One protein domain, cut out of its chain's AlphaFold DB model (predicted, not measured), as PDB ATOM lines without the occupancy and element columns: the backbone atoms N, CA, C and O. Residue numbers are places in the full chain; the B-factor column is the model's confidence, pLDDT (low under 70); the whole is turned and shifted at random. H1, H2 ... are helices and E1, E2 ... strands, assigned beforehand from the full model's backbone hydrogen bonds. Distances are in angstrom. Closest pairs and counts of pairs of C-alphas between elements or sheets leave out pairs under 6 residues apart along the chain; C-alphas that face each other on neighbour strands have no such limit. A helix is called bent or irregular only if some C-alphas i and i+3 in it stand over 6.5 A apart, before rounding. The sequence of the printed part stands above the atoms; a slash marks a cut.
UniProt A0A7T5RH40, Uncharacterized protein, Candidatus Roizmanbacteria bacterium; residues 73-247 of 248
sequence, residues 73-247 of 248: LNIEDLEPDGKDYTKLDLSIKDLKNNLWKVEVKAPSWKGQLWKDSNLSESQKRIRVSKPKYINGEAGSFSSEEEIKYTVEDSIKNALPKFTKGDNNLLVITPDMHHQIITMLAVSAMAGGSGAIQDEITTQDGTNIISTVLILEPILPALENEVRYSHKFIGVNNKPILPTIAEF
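This is residues 73 to 247 of the 248 residues of an uncharacterized protein of Candidatus Roizmanbacteria bacterium (UniProt A0A7T5RH40). A strongly twisted sheet of six strands makes a wall, with the long helix H3 and the shorter H5 packed over one face. The helical hairpin H1 and H2 sits off the sheet, and residues 133 to 138, in the long link after it, stick out. The printed part has 175 residues, with five named helices and six named strands in the order E1 E2 E3 H1 H2 H3 E4 H4 H5 E5 E6; the sheet, E1 E2 E3 E4 E5 E6 across, is mixed. The class is mixed, helices and strands; the whole is compact, with a radius of gyration of the C-alphas of 17.3 A and spans of 50 by 41 by 34 A.

E1, residues 74 to 78, E2, residues 90 to 93, and E3, residues 99 to 105, form a meander, each strand the antiparallel neighbour of the one before; N 91 and O 77 are 2.9 A apart, N 100 and O 92 2.8 A. E4, residues 167 to 172, is parallel to E3, with N 105 and O 171 at 2.8 A, and to E5, residues 209 to 218, with N 172 and O 213 at 2.8 A. E5 and E6, residues 227 to 234, form a hairpin, with N 216 and O 229 at 2.8 A. H3, residues 144 to 161, is on the sheet at a height of 8.9 A, over E3 and E4, slantwise at 40 degrees to E4 on the local plane. With its residues 148 to 156 H3 touches H5, residues 195 to 203, the closest C-alphas being those of Lys 148 and Ile 196, 6.7 A; they run the same way at a tilt of 35.4 degrees, only just steep. H3 and H5, on one face of the sheet, make two layers with it, one layer of helices and one of strands. H4, residues 180 to 189, only grazes the sheet with residues 180 to 182. E4, H4 H5, E5 is a strand-helix-strand unit, parallel neighbour strands joined through helices, with a right-handed crossover; E3, H1 H2 H3, E4 is another. H1, residues 109 to 115, and H2, residues 121 to 128, are not on the sheet; they touch at Lys 110 and Val 128, closest C-alphas 6.1 A, opposite ways at a shallow tilt of 6 degrees. Every O i to N i+4 pair is within hydrogen-bond range in H2, H4 and H5, against 2 of 3 in H1 and 12 of 14 in H3.

E1 begins at C-alpha 74 (21.455, 49.070, 22.068) and E6 ends at C-alpha 234 (13.637, 29.863, 21.236). H3 measures 26.9 A, E5 26.2 A and E6 22.8 A; H3 is only just irregular, C-alphas 157 and 160 being 6.7 A apart.

The C-alphas of Ser 122 and Phe 247, 53.8 A apart, are the two farthest apart. The printed part has no cut; the links E1 to E2 and H2 to H3 are long. Mean pLDDT of the printed part is 80.0, with 40 residues under 70, among them 131 to 143 and 182 to 196.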
ATOM      1  N   LEU A  73      17.201  48.271  24.269       94.38
ATOM      2  CA  LEU A  73      18.404  47.588  23.809       94.38
ATOM      3  C   LEU A  73      19.257  48.530  22.958       94.38
ATOM      4  O   LEU A  73      18.747  49.470  22.343       94.38
ATOM      5  N   ASN A  74      20.562  48.273  22.901       95.69
ATOM      6  CA  ASN A  74      21.455  49.070  22.068       95.69
ATOM      7  C   ASN A  74      21.358  48.605  20.610       95.69
ATOM      8  O   ASN A  74      21.664  47.448  20.321       95.69
ATOM      9  N   ILE A  75      20.961  49.497  19.701       97.94
ATOM     10  CA  ILE A  75      21.046  49.246  18.258       97.94
ATOM     11  C   ILE A  75      22.494  49.504  17.837       97.94
ATOM     12  O   ILE A  75      22.947  50.645  17.868       97.94
ATOM     13  N   GLU A  76      23.223  48.446  17.487       97.94
ATOM     14  CA  GLU A  76      24.650  48.534  17.151       97.94
ATOM     15  C   GLU A  76      24.854  49.037  15.720       97.94
ATOM     16  O   GLU A  76      25.704  49.888  15.479       97.94
ATOM     17  N   ASP A  77      24.070  48.510  14.776       97.94
ATOM     18  CA  ASP A  77      24.188  48.856  13.362       97.94
ATOM     19  C   ASP A  77      22.850  48.684  12.633       97.94
ATOM     20  O   ASP A  77      22.050  47.807  12.979       97.94
ATOM     21  N   LEU A  78      22.635  49.511  11.610       98.06
ATOM     22  CA  LEU A  78      21.522  49.419  10.669       98.06
ATOM     23  C   LEU A  78      22.093  48.989   9.320       98.06
ATOM     24  O   LEU A  78      22.985  49.643   8.791       98.06
ATOM     25  N   GLU A  79      21.561  47.912   8.752       97.38
ATOM     26  CA  GLU A  79      22.136  47.246   7.576       97.38
ATOM     27  C   GLU A  79      23.548  46.629   7.777       97.38
ATOM     28  O   GLU A  79      24.438  46.833   6.933       97.38
ATOM     29  N   PRO A  80      23.784  45.837   8.851       97.69
ATOM     30  CA  PRO A  80      25.048  45.130   9.018       97.69
ATOM     31  C   PRO A  80      25.206  44.017   7.976       97.69
ATOM     32  O   PRO A  80      24.231  43.495   7.425       97.69
ATOM     33  N   ASP A  81      26.451  43.603   7.753       97.75
ATOM     34  CA  ASP A  81      26.739  42.434   6.925       97.75
ATOM     35  C   ASP A  81      26.272  41.145   7.619       97.75
ATOM     36  O   ASP A  81      26.525  40.916   8.809       97.75
ATOM     37  N   GLY A  82      25.581  40.315   6.843       95.62
ATOM     38  CA  GLY A  82      25.289  38.918   7.115       95.62
ATOM     39  C   GLY A  82      26.177  38.001   6.274       95.62
ATOM     40  O   GLY A  82      27.312  38.332   5.917       95.62
ATOM     41  N   LYS A  83      25.650  36.827   5.935       95.81
ATOM     42  CA  LYS A  83      26.345  35.834   5.114       95.81
ATOM     43  C   LYS A  83      26.636  36.395   3.722       95.81
ATOM     44  O   LYS A  83      25.774  37.032   3.118       95.81
ATOM     45  N   ASP A  84      27.845  36.152   3.218       95.00
ATOM     46  CA  ASP A  84      28.292  36.563   1.879       95.00
ATOM     47  C   ASP A  84      28.084  38.070   1.596       95.00
ATOM     48  O   ASP A  84      27.776  38.463   0.472       95.00
ATOM     49  N   TYR A  85      28.229  38.919   2.625       93.25
ATOM     50  CA  TYR A  85      28.008  40.377   2.574       93.25
ATOM     51  C   TYR A  85      26.579  40.797   2.192       93.25
ATOM     52  O   TYR A  85      26.332  41.940   1.798       93.25
ATOM     53  N   THR A  86      25.609  39.888   2.318       95.50
ATOM     54  CA  THR A  86      24.196  40.258   2.225       95.50
ATOM     55  C   THR A  86      23.827  41.181   3.380       95.50
ATOM     56  O   THR A  86      24.312  41.023   4.496       95.50
ATOM     57  N   LYS A  87      22.972  42.172   3.120       97.00
ATOM     58  CA  LYS A  87      22.528  43.108   4.155       97.00
ATOM     59  C   LYS A  87      21.376  42.509   4.959       97.00
ATOM     60  O   LYS A  87      20.345  42.128   4.391       97.00
ATOM     61  N   LEU A  88      21.598  42.414   6.266       98.06
ATOM     62  CA  LEU A  88      20.552  42.217   7.267       98.06
ATOM     63  C   LEU A  88      19.871  43.557   7.551       98.06
ATOM     64  O   LEU A  88      20.317  44.583   7.047       98.06
ATOM     65  N   ASP A  89      18.822  43.577   8.363       98.25
ATOM     66  CA  ASP A  89      18.093  44.823   8.622       98.25
ATOM     67  C   ASP A  89      18.713  45.619   9.775       98.25
ATOM     68  O   ASP A  89      18.858  46.841   9.696       98.25
ATOM     69  N   LEU A  90      19.137  44.932  10.839       98.50
ATOM     70  CA  LEU A  90      19.793  45.556  11.986       98.50
ATOM     71  C   LEU A  90      20.623  44.561  12.804       98.50
ATOM     72  O   LEU A  90      20.522  43.341  12.662       98.50
ATOM     73  N   SER A  91      21.438  45.090  13.712       98.31
ATOM     74  CA  SER A  91      22.008  44.315  14.812       98.31
ATOM     75  C   SER A  91      21.839  45.036  16.138       98.31
ATOM     76  O   SER A  91      21.868  46.266  16.200       98.31
ATOM     77  N   ILE A  92      21.628  44.262  17.197       97.81
ATOM     78  CA  ILE A  92      21.343  44.776  18.537       97.81
ATOM     79  C   ILE A  92      22.224  44.079  19.569       97.81
ATOM     80  O   ILE A  92      22.578  42.915  19.393       97.81
ATOM     81  N   LYS A  93      22.557  44.768  20.658       96.00
ATOM     82  CA  LYS A  93      23.145  44.143  21.845       96.00
ATOM     83  C   LYS A  93      22.076  43.943  22.904       96.00
ATOM     84  O   LYS A  93      21.335  44.872  23.230       96.00
ATOM     85  N   ASP A  94      22.010  42.724  23.425       91.62
ATOM     86  CA  ASP A  94      21.140  42.413  24.551       91.62
ATOM     87  C   ASP A  94      21.697  42.962  25.877       91.62
ATOM     88  O   ASP A  94      22.782  43.545  25.937       91.62
ATOM     89  N   LEU A  95      20.956  42.757  26.968       89.00
ATOM     90  CA  LEU A  95      21.344  43.214  28.309       89.00
ATOM     91  C   LEU A  95      22.615  42.532  28.851       89.00
ATOM     92  O   LEU A  95      23.222  43.024  29.799       89.00
ATOM     93  N   LYS A  96      23.030  41.413  28.248       90.38
ATOM     94  CA  LYS A  96      24.270  40.683  28.555       90.38
ATOM     95  C   LYS A  96      25.388  41.016  27.559       90.38
ATOM     96  O   LYS A  96      26.431  40.368  27.580       90.38
ATOM     97  N   ASN A  97      25.189  42.037  26.721       91.94
ATOM     98  CA  ASN A  97      26.120  42.502  25.700       91.94
ATOM     99  C   ASN A  97      26.404  41.481  24.580       91.94
ATOM    100  O   ASN A  97      27.391  41.626  23.853       91.94
ATOM    101  N   ASN A  98      25.553  40.466  24.401       93.19
ATOM    102  CA  ASN A  98      25.655  39.590  23.238       93.19
ATOM    103  C   ASN A  98      25.131  40.324  22.007       93.19
ATOM    104  O   ASN A  98      24.066  40.942  22.053       93.19
ATOM    105  N   LEU A  99      25.860  40.221  20.896       96.19
ATOM    106  CA  LEU A  99      25.426  40.767  19.616       96.19
ATOM    107  C   LEU A  99      24.429  39.816  18.955       96.19
ATOM    108  O   LEU A  99      24.727  38.633  18.781       96.19
ATOM    109  N   TRP A 100      23.288  40.359  18.550       97.50
ATOM    110  CA  TRP A 100      22.241  39.686  17.797       97.50
ATOM    111  C   TRP A 100      22.155  40.254  16.385       97.50
ATOM    112  O   TRP A 100      22.108  41.471  16.193       97.50
ATOM    113  N   LYS A 101      22.136  39.361  15.398       97.81
ATOM    114  CA  LYS A 101      22.003  39.669  13.970       97.81
ATOM    115  C   LYS A 101      20.546  39.491  13.577       97.81
ATOM    116  O   LYS A 101      20.001  38.404  13.750       97.81
ATOM    117  N   VAL A 102      19.907  40.557  13.106       98.38
ATOM    118  CA  VAL A 102      18.450  40.608  12.999       98.38
ATOM    119  C   VAL A 102      18.017  40.775  11.548       98.38
ATOM    120  O   VAL A 102      18.429  41.712  10.867       98.38
ATOM    121  N   GLU A 103      17.142  39.879  11.104       98.31
ATOM    122  CA  GLU A 103      16.412  39.994   9.840       98.31
ATOM    123  C   GLU A 103      14.921  40.118  10.146       98.31
ATOM    124  O   GLU A 103      14.371  39.367  10.953       98.31
ATOM    125  N   VAL A 104      14.260  41.046   9.474       97.44
ATOM    126  CA  VAL A 104      12.857  41.389   9.623       97.44
ATOM    127  C   VAL A 104      12.098  40.951   8.380       97.44
ATOM    128  O   VAL A 104      12.441  41.273   7.246       97.44
ATOM    129  N   LYS A 105      11.004  40.224   8.586       94.38
ATOM    130  CA  LYS A 105      10.071  39.839   7.532       94.38
ATOM    131  C   LYS A 105       8.723  40.488   7.785       94.38
ATOM    132  O   LYS A 105       8.150  40.365   8.864       94.38
ATOM    133  N   ALA A 106       8.220  41.177   6.766       88.81
ATOM    134  CA  ALA A 106       6.904  41.803   6.754       88.81
ATOM    135  C   ALA A 106       6.010  41.087   5.724       88.81
ATOM    136  O   ALA A 106       5.850  41.568   4.597       88.81
ATOM    137  N   PRO A 107       5.489  39.889   6.053       80.88
ATOM    138  CA  PRO A 107       4.640  39.134   5.141       80.88
ATOM    139  C   PRO A 107       3.405  39.963   4.762       80.88
ATOM    140  O   PRO A 107       2.792  40.621   5.602       80.88
ATOM    141  N   SER A 108       3.049  39.941   3.475       75.31
ATOM    142  CA  SER A 108       1.897  40.678   2.947       75.31
ATOM    143  C   SER A 108       0.856  39.727   2.374       75.31
ATOM    144  O   SER A 108       1.203  38.752   1.703       75.31
ATOM    145  N   TRP A 109      -0.423  40.062   2.560       71.50
ATOM    146  CA  TRP A 109      -1.544  39.294   2.007       71.50
ATOM    147  C   TRP A 109      -1.463  39.166   0.477       71.50
ATOM    148  O   TRP A 109      -1.736  38.108  -0.084       71.50
ATOM    149  N   LYS A 110      -1.004  40.224  -0.216       73.94
ATOM    150  CA  LYS A 110      -0.771  40.191  -1.670       73.94
ATOM    151  C   LYS A 110       0.272  39.125  -2.021       73.94
ATOM    152  O   LYS A 110       0.107  38.410  -3.003       73.94
ATOM    153  N   GLY A 111       1.339  39.009  -1.227       72.38
ATOM    154  CA  GLY A 111       2.386  38.006  -1.413       72.38
ATOM    155  C   GLY A 111       1.895  36.574  -1.203       72.38
ATOM    156  O   GLY A 111       2.240  35.703  -1.999       72.38
ATOM    157  N   GLN A 112       1.065  36.342  -0.185       70.81
ATOM    158  CA  GLN A 112       0.429  35.041   0.060       70.81
ATOM    159  C   GLN A 112      -0.475  34.646  -1.112       70.81
ATOM    160  O   GLN A 112      -0.367  33.547  -1.648       70.81
ATOM    161  N   LEU A 113      -1.289  35.585  -1.595       75.12
ATOM    162  CA  LEU A 113      -2.215  35.348  -2.693       75.12
ATOM    163  C   LEU A 113      -1.528  34.917  -3.993       75.12
ATOM    164  O   LEU A 113      -2.036  34.062  -4.716       75.12
ATOM    165  N   TRP A 114      -0.354  35.469  -4.303       75.19
ATOM    166  CA  TRP A 114       0.397  35.041  -5.488       75.19
ATOM    167  C   TRP A 114       0.844  33.579  -5.424       75.19
ATOM    168  O   TRP A 114       1.063  32.960  -6.468       75.19
ATOM    169  N   LYS A 115       0.921  33.018  -4.221       71.75
ATOM    170  CA  LYS A 115       1.392  31.662  -3.954       71.75
ATOM    171  C   LYS A 115       0.259  30.675  -3.678       71.75
ATOM    172  O   LYS A 115       0.515  29.480  -3.646       71.75
ATOM    173  N   ASP A 116      -0.981  31.155  -3.583       71.69
ATOM    174  CA  ASP A 116      -2.173  30.312  -3.506       71.69
ATOM    175  C   ASP A 116      -2.311  29.471  -4.787       71.69
ATOM    176  O   ASP A 116      -2.471  30.004  -5.891       71.69
ATOM    177  N   SER A 117      -2.201  28.150  -4.663       72.44
ATOM    178  CA  SER A 117      -2.321  27.214  -5.785       72.44
ATOM    179  C   SER A 117      -3.762  27.009  -6.252       72.44
ATOM    180  O   SER A 117      -3.968  26.497  -7.350       72.44
ATOM    181  N   ASN A 118      -4.755  27.420  -5.460       79.88
ATOM    182  CA  ASN A 118      -6.174  27.284  -5.790       79.88
ATOM    183  C   ASN A 118      -6.676  28.409  -6.708       79.88
ATOM    184  O   ASN A 118      -7.768  28.314  -7.270       79.88
ATOM    185  N   LEU A 119      -5.884  29.473  -6.881       77.56
ATOM    186  CA  LEU A 119      -6.205  30.597  -7.753       77.56
ATOM    187  C   LEU A 119      -5.376  30.551  -9.042       77.56
ATOM    188  O   LEU A 119      -4.145  30.484  -9.026       77.56
ATOM    189  N   SER A 120      -6.048  30.681 -10.183       86.81
ATOM    190  CA  SER A 120      -5.396  30.944 -11.472       86.81
ATOM    191  C   SER A 120      -4.751  32.337 -11.509       86.81
ATOM    192  O   SER A 120      -5.134  33.242 -10.765       86.81
ATOM    193  N   GLU A 121      -3.791  32.563 -12.413       84.62
ATOM    194  CA  GLU A 121      -3.123  33.870 -12.539       84.62
ATOM    195  C   GLU A 121      -4.091  35.034 -12.802       84.62
ATOM    196  O   GLU A 121      -3.897  36.135 -12.283       84.62
ATOM    197  N   SER A 122      -5.145  34.810 -13.589       86.06
ATOM    198  CA  SER A 122      -6.162  35.829 -13.872       86.06
ATOM    199  C   SER A 122      -6.966  36.179 -12.617       86.06
ATOM    200  O   SER A 122      -7.163  37.360 -12.328       86.06
ATOM    201  N   GLN A 123      -7.350  35.179 -11.816       82.75
ATOM    202  CA  GLN A 123      -8.016  35.385 -10.526       82.75
ATOM    203  C   GLN A 123      -7.110  36.125  -9.537       82.75
ATOM    204  O   GLN A 123      -7.569  37.052  -8.866       82.75
ATOM    205  N   LYS A 124      -5.814  35.791  -9.502       81.56
ATOM    206  CA  LYS A 124      -4.824  36.491  -8.673       81.56
ATOM    207  C   LYS A 124      -4.738  37.973  -9.036       81.56
ATOM    208  O   LYS A 124      -4.866  38.829  -8.163       81.56
ATOM    209  N   ARG A 125      -4.625  38.301 -10.331       83.06
ATOM    210  CA  ARG A 125      -4.591  39.696 -10.819       83.06
ATOM    211  C   ARG A 125      -5.844  40.482 -10.433       83.06
ATOM    212  O   ARG A 125      -5.722  41.613  -9.970       83.06
ATOM    213  N   ILE A 126      -7.024  39.879 -10.580       82.69
ATOM    214  CA  ILE A 126      -8.305  40.498 -10.201       82.69
ATOM    215  C   ILE A 126      -8.391  40.723  -8.689       82.69
ATOM    216  O   ILE A 126      -9.007  41.684  -8.238       82.69
ATOM    217  N   ARG A 127      -7.818  39.832  -7.878       79.81
ATOM    218  CA  ARG A 127      -7.934  39.928  -6.425       79.81
ATOM    219  C   ARG A 127      -6.945  40.916  -5.808       79.81
ATOM    220  O   ARG A 127      -7.316  41.596  -4.854       79.81
ATOM    221  N   VAL A 128      -5.740  41.036  -6.368       78.38
ATOM    222  CA  VAL A 128      -4.717  42.015  -5.942       78.38
ATOM    223  C   VAL A 128      -5.150  43.458  -6.209       78.38
ATOM    224  O   VAL A 128      -4.699  44.360  -5.506       78.38
ATOM    225  N   SER A 129      -6.025  43.686  -7.196       75.94
ATOM    226  CA  SER A 129      -6.584  45.014  -7.481       75.94
ATOM    227  C   SER A 129      -7.730  45.424  -6.550       75.94
ATOM    228  O   SER A 129      -8.196  46.557  -6.635       75.94
ATOM    229  N   LYS A 130      -8.190  44.528  -5.668       72.44
ATOM    230  CA  LYS A 130      -9.222  44.814  -4.663       72.44
ATOM    231  C   LYS A 130      -8.586  45.044  -3.283       72.44
ATOM    232  O   LYS A 130      -7.508  44.498  -3.034       72.44
ATOM    233  N   PRO A 131      -9.250  45.786  -2.375       66.38
ATOM    234  CA  PRO A 131      -8.828  45.893  -0.978       66.38
ATOM    235  C   PRO A 131      -8.644  44.522  -0.325       66.38
ATOM    236  O   PRO A 131      -9.191  43.513  -0.790       66.38
ATOM    237  N   LYS A 132      -7.872  44.464   0.765       65.06
ATOM    238  CA  LYS A 132      -7.618  43.199   1.474       65.06
ATOM    239  C   LYS A 132      -8.911  42.525   1.941       65.06
ATOM    240  O   LYS A 132      -8.971  41.308   1.891       65.06
ATOM    241  N   TYR A 133      -9.932  43.285   2.319       63.66
ATOM    242  CA  TYR A 133     -11.225  42.762   2.764       63.66
ATOM    243  C   TYR A 133     -12.329  43.235   1.819       63.66
ATOM    244  O   TYR A 133     -12.343  44.399   1.415       63.66
ATOM    245  N   ILE A 134     -13.244  42.341   1.440       57.78
ATOM    246  CA  ILE A 134     -14.365  42.653   0.541       57.78
ATOM    247  C   ILE A 134     -15.676  42.364   1.294       57.78
ATOM    248  O   ILE A 134     -15.773  41.380   2.011       57.78
ATOM    249  N   ASN A 135     -16.704  43.208   1.142       46.41
ATOM    250  CA  ASN A 135     -18.070  42.957   1.648       46.41
ATOM    251  C   ASN A 135     -18.207  42.682   3.162       46.41
ATOM    252  O   ASN A 135     -18.959  41.796   3.561       46.41
ATOM    253  N   GLY A 136     -17.529  43.449   4.019       42.50
ATOM    254  CA  GLY A 136     -17.722  43.318   5.468       42.50
ATOM    255  C   GLY A 136     -17.179  42.013   6.053       42.50
ATOM    256  O   GLY A 136     -17.583  41.637   7.151       42.50
ATOM    257  N   GLU A 137     -16.259  41.344   5.346       46.00
ATOM    258  CA  GLU A 137     -15.337  40.377   5.940       46.00
ATOM    259  C   GLU A 137     -14.675  41.043   7.157       46.00
ATOM    260  O   GLU A 137     -13.746  41.844   7.027       46.00
ATOM    261  N   ALA A 138     -15.203  40.770   8.355       46.00
ATOM    262  CA  ALA A 138     -14.505  41.059   9.596       46.00
ATOM    263  C   ALA A 138     -13.167  40.347   9.482       46.00
ATOM    264  O   ALA A 138     -13.189  39.157   9.172       46.00
ATOM    265  N   GLY A 139     -12.060  41.088   9.647       49.06
ATOM    266  CA  GLY A 139     -10.700  40.627   9.373       49.06
ATOM    267  C   GLY A 139     -10.548  39.165   9.744       49.06
ATOM    268  O   GLY A 139     -10.461  38.842  10.927       49.06
ATOM    269  N   SER A 140     -10.672  38.289   8.743       44.03
ATOM    270  CA  SER A 140     -10.842  36.870   9.007       44.03
ATOM    271  C   SER A 140      -9.593  36.426   9.734       44.03
ATOM    272  O   SER A 140      -8.487  36.712   9.268       44.03
ATOM    273  N   PHE A 141      -9.770  35.801  10.897       48.94
ATOM    274  CA  PHE A 141      -8.692  35.100  11.578       48.94
ATOM    275  C   PHE A 141      -7.968  34.272  10.518       48.94
ATOM    276  O   PHE A 141      -8.608  33.458   9.848       48.94
ATOM    277  N   SER A 142      -6.689  34.565  10.291       58.91
ATOM    278  CA  SER A 142      -5.891  33.832   9.314       58.91
ATOM    279  C   SER A 142      -6.012  32.343   9.570       58.91
ATOM    280  O   SER A 142      -5.971  31.932  10.716       58.91
ATOM    281  N   SER A 143      -6.181  31.489   8.570       67.44
ATOM    282  CA  SER A 143      -6.226  30.055   8.886       67.44
ATOM    283  C   SER A 143      -4.905  29.607   9.542       67.44
ATOM    284  O   SER A 143      -3.856  30.239   9.387       67.44
ATOM    285  N   GLU A 144      -4.923  28.503  10.292       70.38
ATOM    286  CA  GLU A 144      -3.682  27.920  10.824       70.38
ATOM    287  C   GLU A 144      -2.671  27.636   9.695       70.38
ATOM    288  O   GLU A 144      -1.469  27.854   9.854       70.38
ATOM    289  N   GLU A 145      -3.173  27.256   8.516       72.81
ATOM    290  CA  GLU A 145      -2.382  27.096   7.294       72.81
ATOM    291  C   GLU A 145      -1.749  28.414   6.825       72.81
ATOM    292  O   GLU A 145      -0.572  28.423   6.473       72.81
ATOM    293  N   GLU A 146      -2.467  29.540   6.866       72.62
ATOM    294  CA  GLU A 146      -1.916  30.860   6.525       72.62
ATOM    295  C   GLU A 146      -0.813  31.298   7.495       72.62
ATOM    296  O   GLU A 146       0.195  31.876   7.071       72.62
ATOM    297  N   ILE A 147      -0.967  31.011   8.791       76.00
ATOM    298  CA  ILE A 147       0.069  31.282   9.794       76.00
ATOM    299  C   ILE A 147       1.300  30.429   9.514       76.00
ATOM    300  O   ILE A 147       2.410  30.963   9.441       76.00
ATOM    301  N   LYS A 148       1.110  29.121   9.318       77.19
ATOM    302  CA  LYS A 148       2.192  28.186   9.004       77.19
ATOM    303  C   LYS A 148       2.947  28.632   7.757       77.19
ATOM    304  O   LYS A 148       4.163  28.785   7.797       77.19
ATOM    305  N   TYR A 149       2.208  28.951   6.699       78.31
ATOM    306  CA  TYR A 149       2.744  29.463   5.449       78.31
ATOM    307  C   TYR A 149       3.570  30.743   5.653       78.31
ATOM    308  O   TYR A 149       4.672  30.897   5.125       78.31
ATOM    309  N   THR A 150       3.044  31.674   6.449       81.31
ATOM    310  CA  THR A 150       3.698  32.948   6.759       81.31
ATOM    311  C   THR A 150       5.019  32.753   7.496       81.31
ATOM    312  O   THR A 150       6.013  33.419   7.188       81.31
ATOM    313  N   VAL A 151       5.038  31.836   8.462       84.25
ATOM    314  CA  VAL A 151       6.234  31.476   9.226       84.25
ATOM    315  C   VAL A 151       7.253  30.785   8.324       84.25
ATOM    316  O   VAL A 151       8.399  31.229   8.261       84.25
ATOM    317  N   GLU A 152       6.826  29.772   7.571       86.00
ATOM    318  CA  GLU A 152       7.658  29.018   6.630       86.00
ATOM    319  C   GLU A 152       8.354  29.943   5.623       86.00
ATOM    320  O   GLU A 152       9.577  29.906   5.469       86.00
ATOM    321  N   ASP A 153       7.593  30.818   4.963       86.88
ATOM    322  CA  ASP A 153       8.138  31.752   3.980       86.88
ATOM    323  C   ASP A 153       9.111  32.751   4.617       86.88
ATOM    324  O   ASP A 153      10.152  33.077   4.041       86.88
ATOM    325  N   SER A 154       8.815  33.214   5.832       91.56
ATOM    326  CA  SER A 154       9.700  34.124   6.563       91.56
ATOM    327  C   SER A 154      11.043  33.464   6.881       91.56
ATOM    328  O   SER A 154      12.089  34.078   6.665       91.56
ATOM    329  N   ILE A 155      11.024  32.200   7.317       91.50
ATOM    330  CA  ILE A 155      12.231  31.414   7.601       91.50
ATOM    331  C   ILE A 155      13.036  31.199   6.319       91.50
ATOM    332  O   ILE A 155      14.211  31.572   6.266       91.50
ATOM    333  N   LYS A 156      12.406  30.683   5.256       91.06
ATOM    334  CA  LYS A 156      13.072  30.407   3.970       91.06
ATOM    335  C   LYS A 156      13.754  31.640   3.383       91.06
ATOM    336  O   LYS A 156      14.855  31.534   2.851       91.06
ATOM    337  N   ASN A 157      13.134  32.812   3.509       92.12
ATOM    338  CA  ASN A 157      13.689  34.065   2.998       92.12
ATOM    339  C   ASN A 157      14.743  34.703   3.919       92.12
ATOM    340  O   ASN A 157      15.431  35.635   3.495       92.12
ATOM    341  N   ALA A 158      14.837  34.284   5.182       94.81
ATOM    342  CA  ALA A 158      15.819  34.799   6.136       94.81
ATOM    343  C   ALA A 158      17.090  33.939   6.182       94.81
ATOM    344  O   ALA A 158      18.193  34.480   6.206       94.81
ATOM    345  N   LEU A 159      16.944  32.609   6.124       94.31
ATOM    346  CA  LEU A 159      18.049  31.649   6.239       94.31
ATOM    347  C   LEU A 159      19.264  31.960   5.346       94.31
ATOM    348  O   LEU A 159      20.381  31.887   5.858       94.31
ATOM    349  N   PRO A 160      19.115  32.344   4.059       95.50
ATOM    350  CA  PRO A 160      20.267  32.608   3.197       95.50
ATOM    351  C   PRO A 160      21.131  33.793   3.641       95.50
ATOM    352  O   PRO A 160      22.295  33.851   3.256       95.50
ATOM    353  N   LYS A 161      20.578  34.726   4.428       97.06
ATOM    354  CA  LYS A 161      21.287  35.924   4.901       97.06
ATOM    355  C   LYS A 161      22.033  35.712   6.214       97.06
ATOM    356  O   LYS A 161      22.924  36.488   6.546       97.06
ATOM    357  N   PHE A 162      21.670  34.693   6.985       96.69
ATOM    358  CA  PHE A 162      22.267  34.459   8.292       96.69
ATOM    359  C   PHE A 162      23.556  33.643   8.205       96.69
ATOM    360  O   PHE A 162      23.673  32.682   7.439       96.69
ATOM    361  N   THR A 163      24.517  33.999   9.054       95.00
ATOM    362  CA  THR A 163      25.751  33.235   9.239       95.00
ATOM    363  C   THR A 163      25.545  32.213  10.351       95.00
ATOM    364  O   THR A 163      25.072  32.530  11.442       95.00
ATOM    365  N   LYS A 164      25.892  30.950  10.091       93.56
ATOM    366  CA  LYS A 164      25.795  29.890  11.100       93.56
ATOM    367  C   LYS A 164      26.766  30.167  12.256       93.56
ATOM    368  O   LYS A 164      27.944  30.394  12.013       93.56
ATOM    369  N   GLY A 165      26.278  30.061  13.492       91.38
ATOM    370  CA  GLY A 165      27.066  30.277  14.715       91.38
ATOM    371  C   GLY A 165      26.802  31.622  15.396       91.38
ATOM    372  O   GLY A 165      27.029  31.729  16.597       91.38
ATOM    373  N   ASP A 166      26.251  32.596  14.670       93.69
ATOM    374  CA  ASP A 166      25.825  33.877  15.237       93.69
ATOM    375  C   ASP A 166      24.520  33.744  16.045       93.69
ATOM    376  O   ASP A 166      23.728  32.808  15.866       93.69
ATOM    377  N   ASN A 167      24.246  34.729  16.907       94.69
ATOM    378  CA  ASN A 167      22.928  34.884  17.524       94.69
ATOM    379  C   ASN A 167      21.955  35.493  16.506       94.69
ATOM    380  O   ASN A 167      21.727  36.704  16.477       94.69
ATOM    381  N   ASN A 168      21.406  34.649  15.637       95.75
ATOM    382  CA  ASN A 168      20.480  35.077  14.594       95.75
ATOM    383  C   ASN A 168      19.052  35.192  15.141       95.75
ATOM    384  O   ASN A 168      18.499  34.224  15.675       95.75
ATOM    385  N   LEU A 169      18.450  36.367  14.973       96.31
ATOM    386  CA  LEU A 169      17.075  36.669  15.350       96.31
ATOM    387  C   LEU A 169      16.252  36.969  14.102       96.31
ATOM    388  O   LEU A 169      16.478  37.965  13.417       96.31
ATOM    389  N   LEU A 170      15.264  36.124  13.829       96.12
ATOM    390  CA  LEU A 170      14.250  36.406  12.821       96.12
ATOM    391  C   LEU A 170      13.084  37.139  13.480       96.12
ATOM    392  O   LEU A 170      12.467  36.608  14.399       96.12
ATOM    393  N   VAL A 171      12.743  38.328  12.995       95.88
ATOM    394  CA  VAL A 171      11.544  39.053  13.415       95.88
ATOM    395  C   VAL A 171      10.480  38.919  12.334       95.88
ATOM    396  O   VAL A 171      10.681  39.340  11.200       95.88
ATOM    397  N   ILE A 172       9.328  38.358  12.678       93.00
ATOM    398  CA  ILE A 172       8.152  38.297  11.814       93.00
ATOM    399  C   ILE A 172       7.192  39.379  12.277       93.00
ATOM    400  O   ILE A 172       6.694  39.364  13.403       93.00
ATOM    401  N   THR A 173       6.938  40.333  11.392       89.56
ATOM    402  CA  THR A 173       6.079  41.473  11.669       89.56
ATOM    403  C   THR A 173       4.905  41.463  10.696       89.56
ATOM    404  O   THR A 173       4.979  42.047   9.613       89.56
ATOM    405  N   PRO A 174       3.815  40.759  11.026       77.56
ATOM    406  CA  PRO A 174       2.694  40.663  10.107       77.56
ATOM    407  C   PRO A 174       2.056  42.044   9.869       77.56
ATOM    408  O   PRO A 174       2.374  43.029  10.559       77.56
ATOM    409  N   ASP A 175       1.218  42.151   8.830       70.69
ATOM    410  CA  ASP A 175       0.506  43.407   8.572       70.69
ATOM    411  C   ASP A 175      -0.380  43.790   9.773       70.69
ATOM    412  O   ASP A 175      -0.723  42.948  10.601       70.69
ATOM    413  N   MET A 176      -0.750  45.070   9.877       64.81
ATOM    414  CA  MET A 176      -1.499  45.619  11.024       64.81
ATOM    415  C   MET A 176      -2.885  44.982  11.245       64.81
ATOM    416  O   MET A 176      -3.550  45.286  12.231       64.81
ATOM    417  N   HIS A 177      -3.333  44.113  10.340       60.84
ATOM    418  CA  HIS A 177      -4.616  43.423  10.390       60.84
ATOM    419  C   HIS A 177      -4.471  41.901  10.565       60.84
ATOM    420  O   HIS A 177      -5.472  41.191  10.536       60.84
ATOM    421  N   HIS A 178      -3.250  41.386  10.721       64.88
ATOM    422  CA  HIS A 178      -2.974  39.983  11.023       64.88
ATOM    423  C   HIS A 178      -2.568  39.847  12.493       64.88
ATOM    424  O   HIS A 178      -1.574  40.422  12.927       64.88
ATOM    425  N   GLN A 179      -3.329  39.054  13.247       67.56
ATOM    426  CA  GLN A 179      -3.085  38.785  14.668       67.56
ATOM    427  C   GLN A 179      -2.612  37.340  14.872       67.56
ATOM    428  O   GLN A 179      -3.336  36.500  15.410       67.56
ATOM    429  N   ILE A 180      -1.398  37.034  14.418       71.12
ATOM    430  CA  ILE A 180      -0.764  35.721  14.579       71.12
ATOM    431  C   ILE A 180      -0.681  35.343  16.066       71.12
ATOM    432  O   ILE A 180      -0.969  34.200  16.416       71.12
ATOM    433  N   ILE A 181      -0.344  36.271  16.968       71.12
ATOM    434  CA  ILE A 181      -0.205  35.970  18.405       71.12
ATOM    435  C   ILE A 181      -1.543  35.561  19.022       71.12
ATOM    436  O   ILE A 181      -1.606  34.538  19.711       71.12
ATOM    437  N   THR A 182      -2.612  36.320  18.759       66.69
ATOM    438  CA  THR A 182      -3.968  35.988  19.229       66.69
ATOM    439  C   THR A 182      -4.362  34.590  18.767       66.69
ATOM    440  O   THR A 182      -4.881  33.788  19.539       66.69
ATOM    441  N   MET A 183      -4.055  34.263  17.517       66.50
ATOM    442  CA  MET A 183      -4.377  32.966  16.942       66.50
ATOM    443  C   MET A 183      -3.562  31.819  17.514       66.50
ATOM    444  O   MET A 183      -4.122  30.768  17.804       66.50
ATOM    445  N   LEU A 184      -2.271  32.023  17.765       68.69
ATOM    446  CA  LEU A 184      -1.454  31.023  18.448       68.69
ATOM    447  C   LEU A 184      -1.984  30.704  19.838       68.69
ATOM    448  O   LEU A 184      -1.940  29.549  20.257       68.69
ATOM    449  N   ALA A 185      -2.481  31.715  20.554       67.81
ATOM    450  CA  ALA A 185      -3.123  31.501  21.842       67.81
ATOM    451  C   ALA A 185      -4.398  30.656  21.689       67.81
ATOM    452  O   ALA A 185      -4.597  29.716  22.455       67.81
ATOM    453  N   VAL A 186      -5.224  30.928  20.672       62.38
ATOM    454  CA  VAL A 186      -6.438  30.147  20.377       62.38
ATOM    455  C   VAL A 186      -6.115  28.700  19.991       62.38
ATOM    456  O   VAL A 186      -6.688  27.785  20.581       62.38
ATOM    457  N   SER A 187      -5.170  28.468  19.075       62.75
ATOM    458  CA  SER A 187      -4.749  27.115  18.676       62.75
ATOM    459  C   SER A 187      -4.183  26.322  19.856       62.75
ATOM    460  O   SER A 187      -4.531  25.155  20.030       62.75
ATOM    461  N   ALA A 188      -3.384  26.958  20.721       66.06
ATOM    462  CA  ALA A 188      -2.863  26.318  21.928       66.06
ATOM    463  C   ALA A 188      -3.981  25.920  22.909       66.06
ATOM    464  O   ALA A 188      -3.949  24.824  23.469       66.06
ATOM    465  N   MET A 189      -4.999  26.771  23.087       61.50
ATOM    466  CA  MET A 189      -6.174  26.451  23.911       61.50
ATOM    467  C   MET A 189      -7.020  25.312  23.326       61.50
ATOM    468  O   MET A 189      -7.638  24.566  24.081       61.50
ATOM    469  N   ALA A 190      -7.023  25.143  22.002       57.94
ATOM    470  CA  ALA A 190      -7.696  24.042  21.313       57.94
ATOM    471  C   ALA A 190      -6.907  22.713  21.347       57.94
ATOM    472  O   ALA A 190      -7.321  21.740  20.720       57.94
ATOM    473  N   GLY A 191      -5.783  22.654  22.072       54.34
ATOM    474  CA  GLY A 191      -4.924  21.469  22.154       54.34
ATOM    475  C   GLY A 191      -3.916  21.339  21.007       54.34
ATOM    476  O   GLY A 191      -3.217  20.331  20.931       54.34
ATOM    477  N   GLY A 192      -3.808  22.347  20.136       57.50
ATOM    478  CA  GLY A 192      -2.762  22.428  19.121       57.50
ATOM    479  C   GLY A 192      -1.404  22.662  19.777       57.50
ATOM    480  O   GLY A 192      -1.139  23.730  20.334       57.50
ATOM    481  N   SER A 193      -0.525  21.662  19.743       49.66
ATOM    482  CA  SER A 193       0.852  21.821  20.209       49.66
ATOM    483  C   SER A 193       1.650  22.652  19.212       49.66
ATOM    484  O   SER A 193       1.579  22.378  18.023       49.66
ATOM    485  N   GLY A 194       2.441  23.614  19.698       62.12
ATOM    486  CA  GLY A 194       3.775  23.943  19.171       62.12
ATOM    487  C   GLY A 194       3.981  24.207  17.672       62.12
ATOM    488  O   GLY A 194       5.134  24.343  17.289       62.12
ATOM    489  N   ALA A 195       2.945  24.328  16.836       67.75
ATOM    490  CA  ALA A 195       3.057  24.197  15.379       67.75
ATOM    491  C   ALA A 195       4.096  25.137  14.748       67.75
ATOM    492  O   ALA A 195       4.789  24.761  13.812       67.75
ATOM    493  N   ILE A 196       4.266  26.344  15.299       69.88
ATOM    494  CA  ILE A 196       5.318  27.271  14.864       69.88
ATOM    495  C   ILE A 196       6.713  26.792  15.258       69.88
ATOM    496  O   ILE A 196       7.636  26.921  14.467       69.88
ATOM    497  N   GLN A 197       6.898  26.273  16.468       74.75
ATOM    498  CA  GLN A 197       8.191  25.748  16.900       74.75
ATOM    499  C   GLN A 197       8.581  24.512  16.078       74.75
ATOM    500  O   GLN A 197       9.738  24.397  15.671       74.75
ATOM    501  N   ASP A 198       7.612  23.650  15.768       78.25
ATOM    502  CA  ASP A 198       7.796  22.498  14.882       78.25
ATOM    503  C   ASP A 198       8.112  22.944  13.451       78.25
ATOM    504  O   ASP A 198       9.031  22.410  12.828       78.25
ATOM    505  N   GLU A 199       7.422  23.968  12.943       80.94
ATOM    506  CA  GLU A 199       7.698  24.541  11.624       80.94
ATOM    507  C   GLU A 199       9.092  25.173  11.566       80.94
ATOM    508  O   GLU A 199       9.853  24.908  10.639       80.94
ATOM    509  N   ILE A 200       9.479  25.943  12.588       79.44
ATOM    510  CA  ILE A 200      10.824  26.520  12.673       79.44
ATOM    511  C   ILE A 200      11.875  25.414  12.675       79.44
ATOM    512  O   ILE A 200      12.845  25.495  11.927       79.44
ATOM    513  N   THR A 201      11.668  24.363  13.466       81.62
ATOM    514  CA  THR A 201      12.604  23.236  13.561       81.62
ATOM    515  C   THR A 201      12.687  22.458  12.247       81.62
ATOM    516  O   THR A 201      13.767  22.029  11.849       81.62
ATOM    517  N   THR A 202      11.562  22.310  11.546       85.50
ATOM    518  CA  THR A 202      11.477  21.605  10.261       85.50
ATOM    519  C   THR A 202      12.186  22.379   9.151       85.50
ATOM    520  O   THR A 202      12.918  21.791   8.355       85.50
ATOM    521  N   GLN A 203      11.998  23.700   9.096       86.06
ATOM    522  CA  GLN A 203      12.557  24.545   8.037       86.06
ATOM    523  C   GLN A 203      14.015  24.944   8.308       86.06
ATOM    524  O   GLN A 203      14.803  25.052   7.370       86.06
ATOM    525  N   ASP A 204      14.409  25.119   9.572       85.62
ATOM    526  CA  ASP A 204      15.795  25.367   9.980       85.62
ATOM    527  C   ASP A 204      16.493  24.083  10.454       85.62
ATOM    528  O   ASP A 204      17.051  24.005  11.551       85.62
ATOM    529  N   GLY A 205      16.534  23.067   9.587       80.31
ATOM    530  CA  GLY A 205      17.206  21.792   9.879       80.31
ATOM    531  C   GLY A 205      18.715  21.909  10.159       80.31
ATOM    532  O   GLY A 205      19.359  20.938  10.552       80.31
ATOM    533  N   THR A 206      19.305  23.092   9.962       83.75
ATOM    534  CA  THR A 206      20.727  23.372  10.210       83.75
ATOM    535  C   THR A 206      21.004  24.148  11.494       83.75
ATOM    536  O   THR A 206      22.180  24.381  11.805       83.75
ATOM    537  N   ASN A 207      19.958  24.525  12.235       87.00
ATOM    538  CA  ASN A 207      20.036  25.333  13.448       87.00
ATOM    539  C   ASN A 207      20.817  26.634  13.216       87.00
ATOM    540  O   ASN A 207      21.783  26.918  13.929       87.00
ATOM    541  N   ILE A 208      20.450  27.417  12.205       92.94
ATOM    542  CA  ILE A 208      21.032  28.737  11.934       92.94
ATOM    543  C   ILE A 208      20.334  29.811  12.768       92.94
ATOM    544  O   ILE A 208      21.014  30.614  13.407       92.94
ATOM    545  N   ILE A 209      19.006  29.798  12.825       92.75
ATOM    546  CA  ILE A 209      18.198  30.736  13.602       92.75
ATOM    547  C   ILE A 209      18.315  30.367  15.084       92.75
ATOM    548  O   ILE A 209      18.335  29.192  15.458       92.75
ATOM    549  N   SER A 210      18.475  31.372  15.940       92.19
ATOM    550  CA  SER A 210      18.546  31.190  17.393       92.19
ATOM    551  C   SER A 210      17.221  31.496  18.065       92.19
ATOM    552  O   SER A 210      16.802  30.799  18.988       92.19
ATOM    553  N   THR A 211      16.532  32.521  17.583       91.94
ATOM    554  CA  THR A 211      15.237  32.928  18.113       91.94
ATOM    555  C   THR A 211      14.375  33.482  16.990       91.94
ATOM    556  O   THR A 211      14.878  34.120  16.063       91.94
ATOM    557  N   VAL A 212      13.069  33.256  17.094       91.75
ATOM    558  CA  VAL A 212      12.060  33.953  16.298       91.75
ATOM    559  C   VAL A 212      11.274  34.886  17.212       91.75
ATOM    560  O   VAL A 212      10.825  34.478  18.281       91.75
ATOM    561  N   LEU A 213      11.107  36.137  16.799       92.25
ATOM    562  CA  LEU A 213      10.225  37.110  17.429       92.25
ATOM    563  C   LEU A 213       9.024  37.343  16.519       92.25
ATOM    564  O   LEU A 213       9.188  37.788  15.389       92.25
ATOM    565  N   ILE A 214       7.818  37.107  17.021       90.44
ATOM    566  CA  ILE A 214       6.596  37.614  16.385       90.44
ATOM    567  C   ILE A 214       6.273  38.952  17.046       90.44
ATOM    568  O   ILE A 214       6.167  38.999  18.271       90.44
ATOM    569  N   LEU A 215       6.159  40.025  16.259       90.38
ATOM    570  CA  LEU A 215       5.927  41.389  16.751       90.38
ATOM    571  C   LEU A 215       4.704  42.023  16.079       90.38
ATOM    572  O   LEU A 215       4.706  42.307  14.876       90.38
ATOM    573  N   GLU A 216       3.693  42.313  16.893       87.25
ATOM    574  CA  GLU A 216       2.390  42.830  16.486       87.25
ATOM    575  C   GLU A 216       2.065  44.135  17.215       87.25
ATOM    576  O   GLU A 216       1.765  44.126  18.413       87.25
ATOM    577  N   PRO A 217       2.098  45.281  16.517       82.81
ATOM    578  CA  PRO A 217       1.511  46.494  17.048       82.81
ATOM    579  C   PRO A 217      -0.021  46.375  16.986       82.81
ATOM    580  O   PRO A 217      -0.591  46.061  15.942       82.81
ATOM    581  N   ILE A 218      -0.686  46.626  18.107       82.19
ATOM    582  CA  ILE A 218      -2.135  46.557  18.279       82.19
ATOM    583  C   ILE A 218      -2.618  47.950  18.656       82.19
ATOM    584  O   ILE A 218      -2.132  48.516  19.631       82.19
ATOM    585  N   LEU A 219      -3.592  48.479  17.919       77.81
ATOM    586  CA  LEU A 219      -4.342  49.671  18.306       77.81
ATOM    587  C   LEU A 219      -5.665  49.217  18.950       77.81
ATOM    588  O   LEU A 219      -6.559  48.770  18.224       77.81
ATOM    589  N   PRO A 220      -5.800  49.234  20.290       75.94
ATOM    590  CA  PRO A 220      -7.020  48.782  20.948       75.94
ATOM    591  C   PRO A 220      -8.191  49.712  20.618       75.94
ATOM    592  O   PRO A 220      -8.042  50.926  20.620       75.94
ATOM    593  N   ALA A 221      -9.388  49.160  20.408       70.94
ATOM    594  CA  ALA A 221     -10.565  49.940  19.996       70.94
ATOM    595  C   ALA A 221     -10.982  51.052  20.983       70.94
ATOM    596  O   ALA A 221     -11.707  51.967  20.606       70.94
ATOM    597  N   LEU A 222     -10.560  50.952  22.247       71.38
ATOM    598  CA  LEU A 222     -10.897  51.893  23.317       71.38
ATOM    599  C   LEU A 222      -9.704  52.762  23.747       71.38
ATOM    600  O   LEU A 222      -9.825  53.523  24.704       71.38
ATOM    601  N   GLU A 223      -8.555  52.641  23.078       70.44
ATOM    602  CA  GLU A 223      -7.326  53.337  23.456       70.44
ATOM    603  C   GLU A 223      -6.729  54.075  22.256       70.44
ATOM    604  O   GLU A 223      -6.629  53.536  21.160       70.44
ATOM    605  N   ASN A 224      -6.260  55.302  22.486       76.81
ATOM    606  CA  ASN A 224      -5.579  56.109  21.466       76.81
ATOM    607  C   ASN A 224      -4.061  55.851  21.448       76.81
ATOM    608  O   ASN A 224      -3.278  56.729  21.084       76.81
ATOM    609  N   GLU A 225      -3.628  54.676  21.904       81.75
ATOM    610  CA  GLU A 225      -2.220  54.310  21.991       81.75
ATOM    611  C   GLU A 225      -1.989  52.897  21.456       81.75
ATOM    612  O   GLU A 225      -2.736  51.964  21.750       81.75
ATOM    613  N   VAL A 226      -0.929  52.744  20.664       84.00
ATOM    614  CA  VAL A 226      -0.518  51.449  20.127       84.00
ATOM    615  C   VAL A 226       0.250  50.667  21.190       84.00
ATOM    616  O   VAL A 226       1.229  51.147  21.762       84.00
ATOM    617  N   ARG A 227      -0.165  49.422  21.415       86.44
ATOM    618  CA  ARG A 227       0.526  48.439  22.256       86.44
ATOM    619  C   ARG A 227       1.319  47.466  21.395       86.44
ATOM    620  O   ARG A 227       0.929  47.173  20.273       86.44
ATOM    621  N   TYR A 228       2.397  46.907  21.934       87.38
ATOM    622  CA  TYR A 228       3.240  45.942  21.222       87.38
ATOM    623  C   TYR A 228       3.065  44.548  21.816       87.38
ATOM    624  O   TYR A 228       3.699  44.198  22.816       87.38
ATOM    625  N   SER A 229       2.208  43.747  21.188       86.38
ATOM    626  CA  SER A 229       2.136  42.318  21.468       86.38
ATOM    627  C   SER A 229       3.338  41.633  20.835       86.38
ATOM    628  O   SER A 229       3.688  41.899  19.684       86.38
ATOM    629  N   HIS A 230       4.017  40.786  21.598       88.38
ATOM    630  CA  HIS A 230       5.215  40.127  21.116       88.38
ATOM    631  C   HIS A 230       5.406  38.754  21.751       88.38
ATOM    632  O   HIS A 230       5.003  38.516  22.890       88.38
ATOM    633  N   LYS A 231       6.042  37.847  21.008       86.88
ATOM    634  CA  LYS A 231       6.393  36.511  21.493       86.88
ATOM    635  C   LYS A 231       7.759  36.097  20.969       86.88
ATOM    636  O   LYS A 231       7.948  35.994  19.759       86.88
ATOM    637  N   PHE A 232       8.681  35.830  21.889       87.19
ATOM    638  CA  PHE A 232       9.955  35.193  21.577       87.19
ATOM    639  C   PHE A 232       9.798  33.673  21.608       87.19
ATOM    640  O   PHE A 232       9.184  33.115  22.517       87.19
ATOM    641  N   ILE A 233      10.352  33.010  20.600       85.75
ATOM    642  CA  ILE A 233      10.319  31.562  20.425       85.75
ATOM    643  C   ILE A 233      11.766  31.110  20.251       85.75
ATOM    644  O   ILE A 233      12.394  31.378  19.225       85.75
ATOM    645  N   GLY A 234      12.310  30.469  21.287       83.44
ATOM    646  CA  GLY A 234      13.637  29.863  21.236       83.44
ATOM    647  C   GLY A 234      13.649  28.645  20.316       83.44
ATOM    648  O   GLY A 234      12.689  27.874  20.279       83.44
ATOM    649  N   VAL A 235      14.743  28.464  19.581       81.75
ATOM    650  CA  VAL A 235      14.899  27.367  18.620       81.75
ATOM    651  C   VAL A 235      15.968  26.407  19.133       81.75
ATOM    652  O   VAL A 235      17.086  26.825  19.416       81.75
ATOM    653  N   ASN A 236      15.645  25.117  19.259       71.31
ATOM    654  CA  ASN A 236      16.615  24.054  19.568       71.31
ATOM    655  C   ASN A 236      17.498  24.323  20.804       71.31
ATOM    656  O   ASN A 236      18.714  24.139  20.762       71.31
ATOM    657  N   ASN A 237      16.880  24.761  21.910       69.44
ATOM    658  CA  ASN A 237      17.533  25.087  23.193       69.44
ATOM    659  C   ASN A 237      18.594  26.199  23.122       69.44
ATOM    660  O   ASN A 237      19.427  26.328  24.021       69.44
ATOM    661  N   LYS A 238      18.585  27.006  22.060       73.06
ATOM    662  CA  LYS A 238      19.449  28.178  21.940       73.06
ATOM    663  C   LYS A 238      18.994  29.313  22.859       73.06
ATOM    664  O   LYS A 238      17.832  29.325  23.277       73.06
ATOM    665  N   PRO A 239      19.895  30.268  23.175       66.38
ATOM    666  CA  PRO A 239      19.530  31.440  23.955       66.38
ATOM    667  C   PRO A 239      18.317  32.129  23.336       66.38
ATOM    668  O   PRO A 239      18.239  32.287  22.120       66.38
ATOM    669  N   ILE A 240      17.389  32.522  24.200       79.06
ATOM    670  CA  ILE A 240      16.323  33.464  23.881       79.06
ATOM    671  C   ILE A 240      16.879  34.853  24.180       79.06
ATOM    672  O   ILE A 240      17.643  35.009  25.136       79.06
ATOM    673  N   LEU A 241      16.540  35.844  23.350       75.88
ATOM    674  CA  LEU A 241      16.916  37.235  23.593       75.88
ATOM    675  C   LEU A 241      16.472  37.633  25.013       75.88
ATOM    676  O   LEU A 241      15.264  37.686  25.254       75.88
ATOM    677  N   PRO A 242      17.407  37.925  25.939       66.06
ATOM    678  CA  PRO A 242      17.037  38.350  27.274       66.06
ATOM    679  C   PRO A 242      16.305  39.687  27.183       66.06
ATOM    680  O   PRO A 242      16.843  40.665  26.656       66.06
ATOM    681  N   THR A 243      15.077  39.732  27.690       65.00
ATOM    682  CA  THR A 243      14.277  40.964  27.735       65.00
ATOM    683  C   THR A 243      14.237  41.527  29.147       65.00
ATOM    684  O   THR A 243      14.520  40.827  30.114       65.00
ATOM    685  N   ILE A 244      13.849  42.798  29.285       51.31
ATOM    686  CA  ILE A 244      13.712  43.470  30.589       51.31
ATOM    687  C   ILE A 244      12.807  42.685  31.558       51.31
ATOM    688  O   ILE A 244      13.042  42.729  32.760       51.31
ATOM    689  N   ALA A 245      11.823  41.927  31.059       45.94
ATOM    690  CA  ALA A 245      10.950  41.101  31.896       45.94
ATOM    691  C   ALA A 245      11.686  39.968  32.643       45.94
ATOM    692  O   ALA A 245      11.145  39.438  33.602       45.94
ATOM    693  N   GLU A 246      12.910  39.609  32.238       47.62
ATOM    694  CA  GLU A 246      13.762  38.637  32.944       47.62
ATOM    695  C   GLU A 246      14.668  39.287  34.010       47.62
ATOM    696  O   GLU A 246      15.392  38.585  34.714       47.62
ATOM    697  N   PHE A 247      14.663  40.621  34.113       41.12
ATOM    698  CA  PHE A 247      15.528  41.404  35.008       41.12
ATOM    699  C   PHE A 247      14.747  42.262  36.026       41.12
ATOM    700  O   PHE A 247      15.362  43.067  36.729       41.12
TER     701      PHE A 247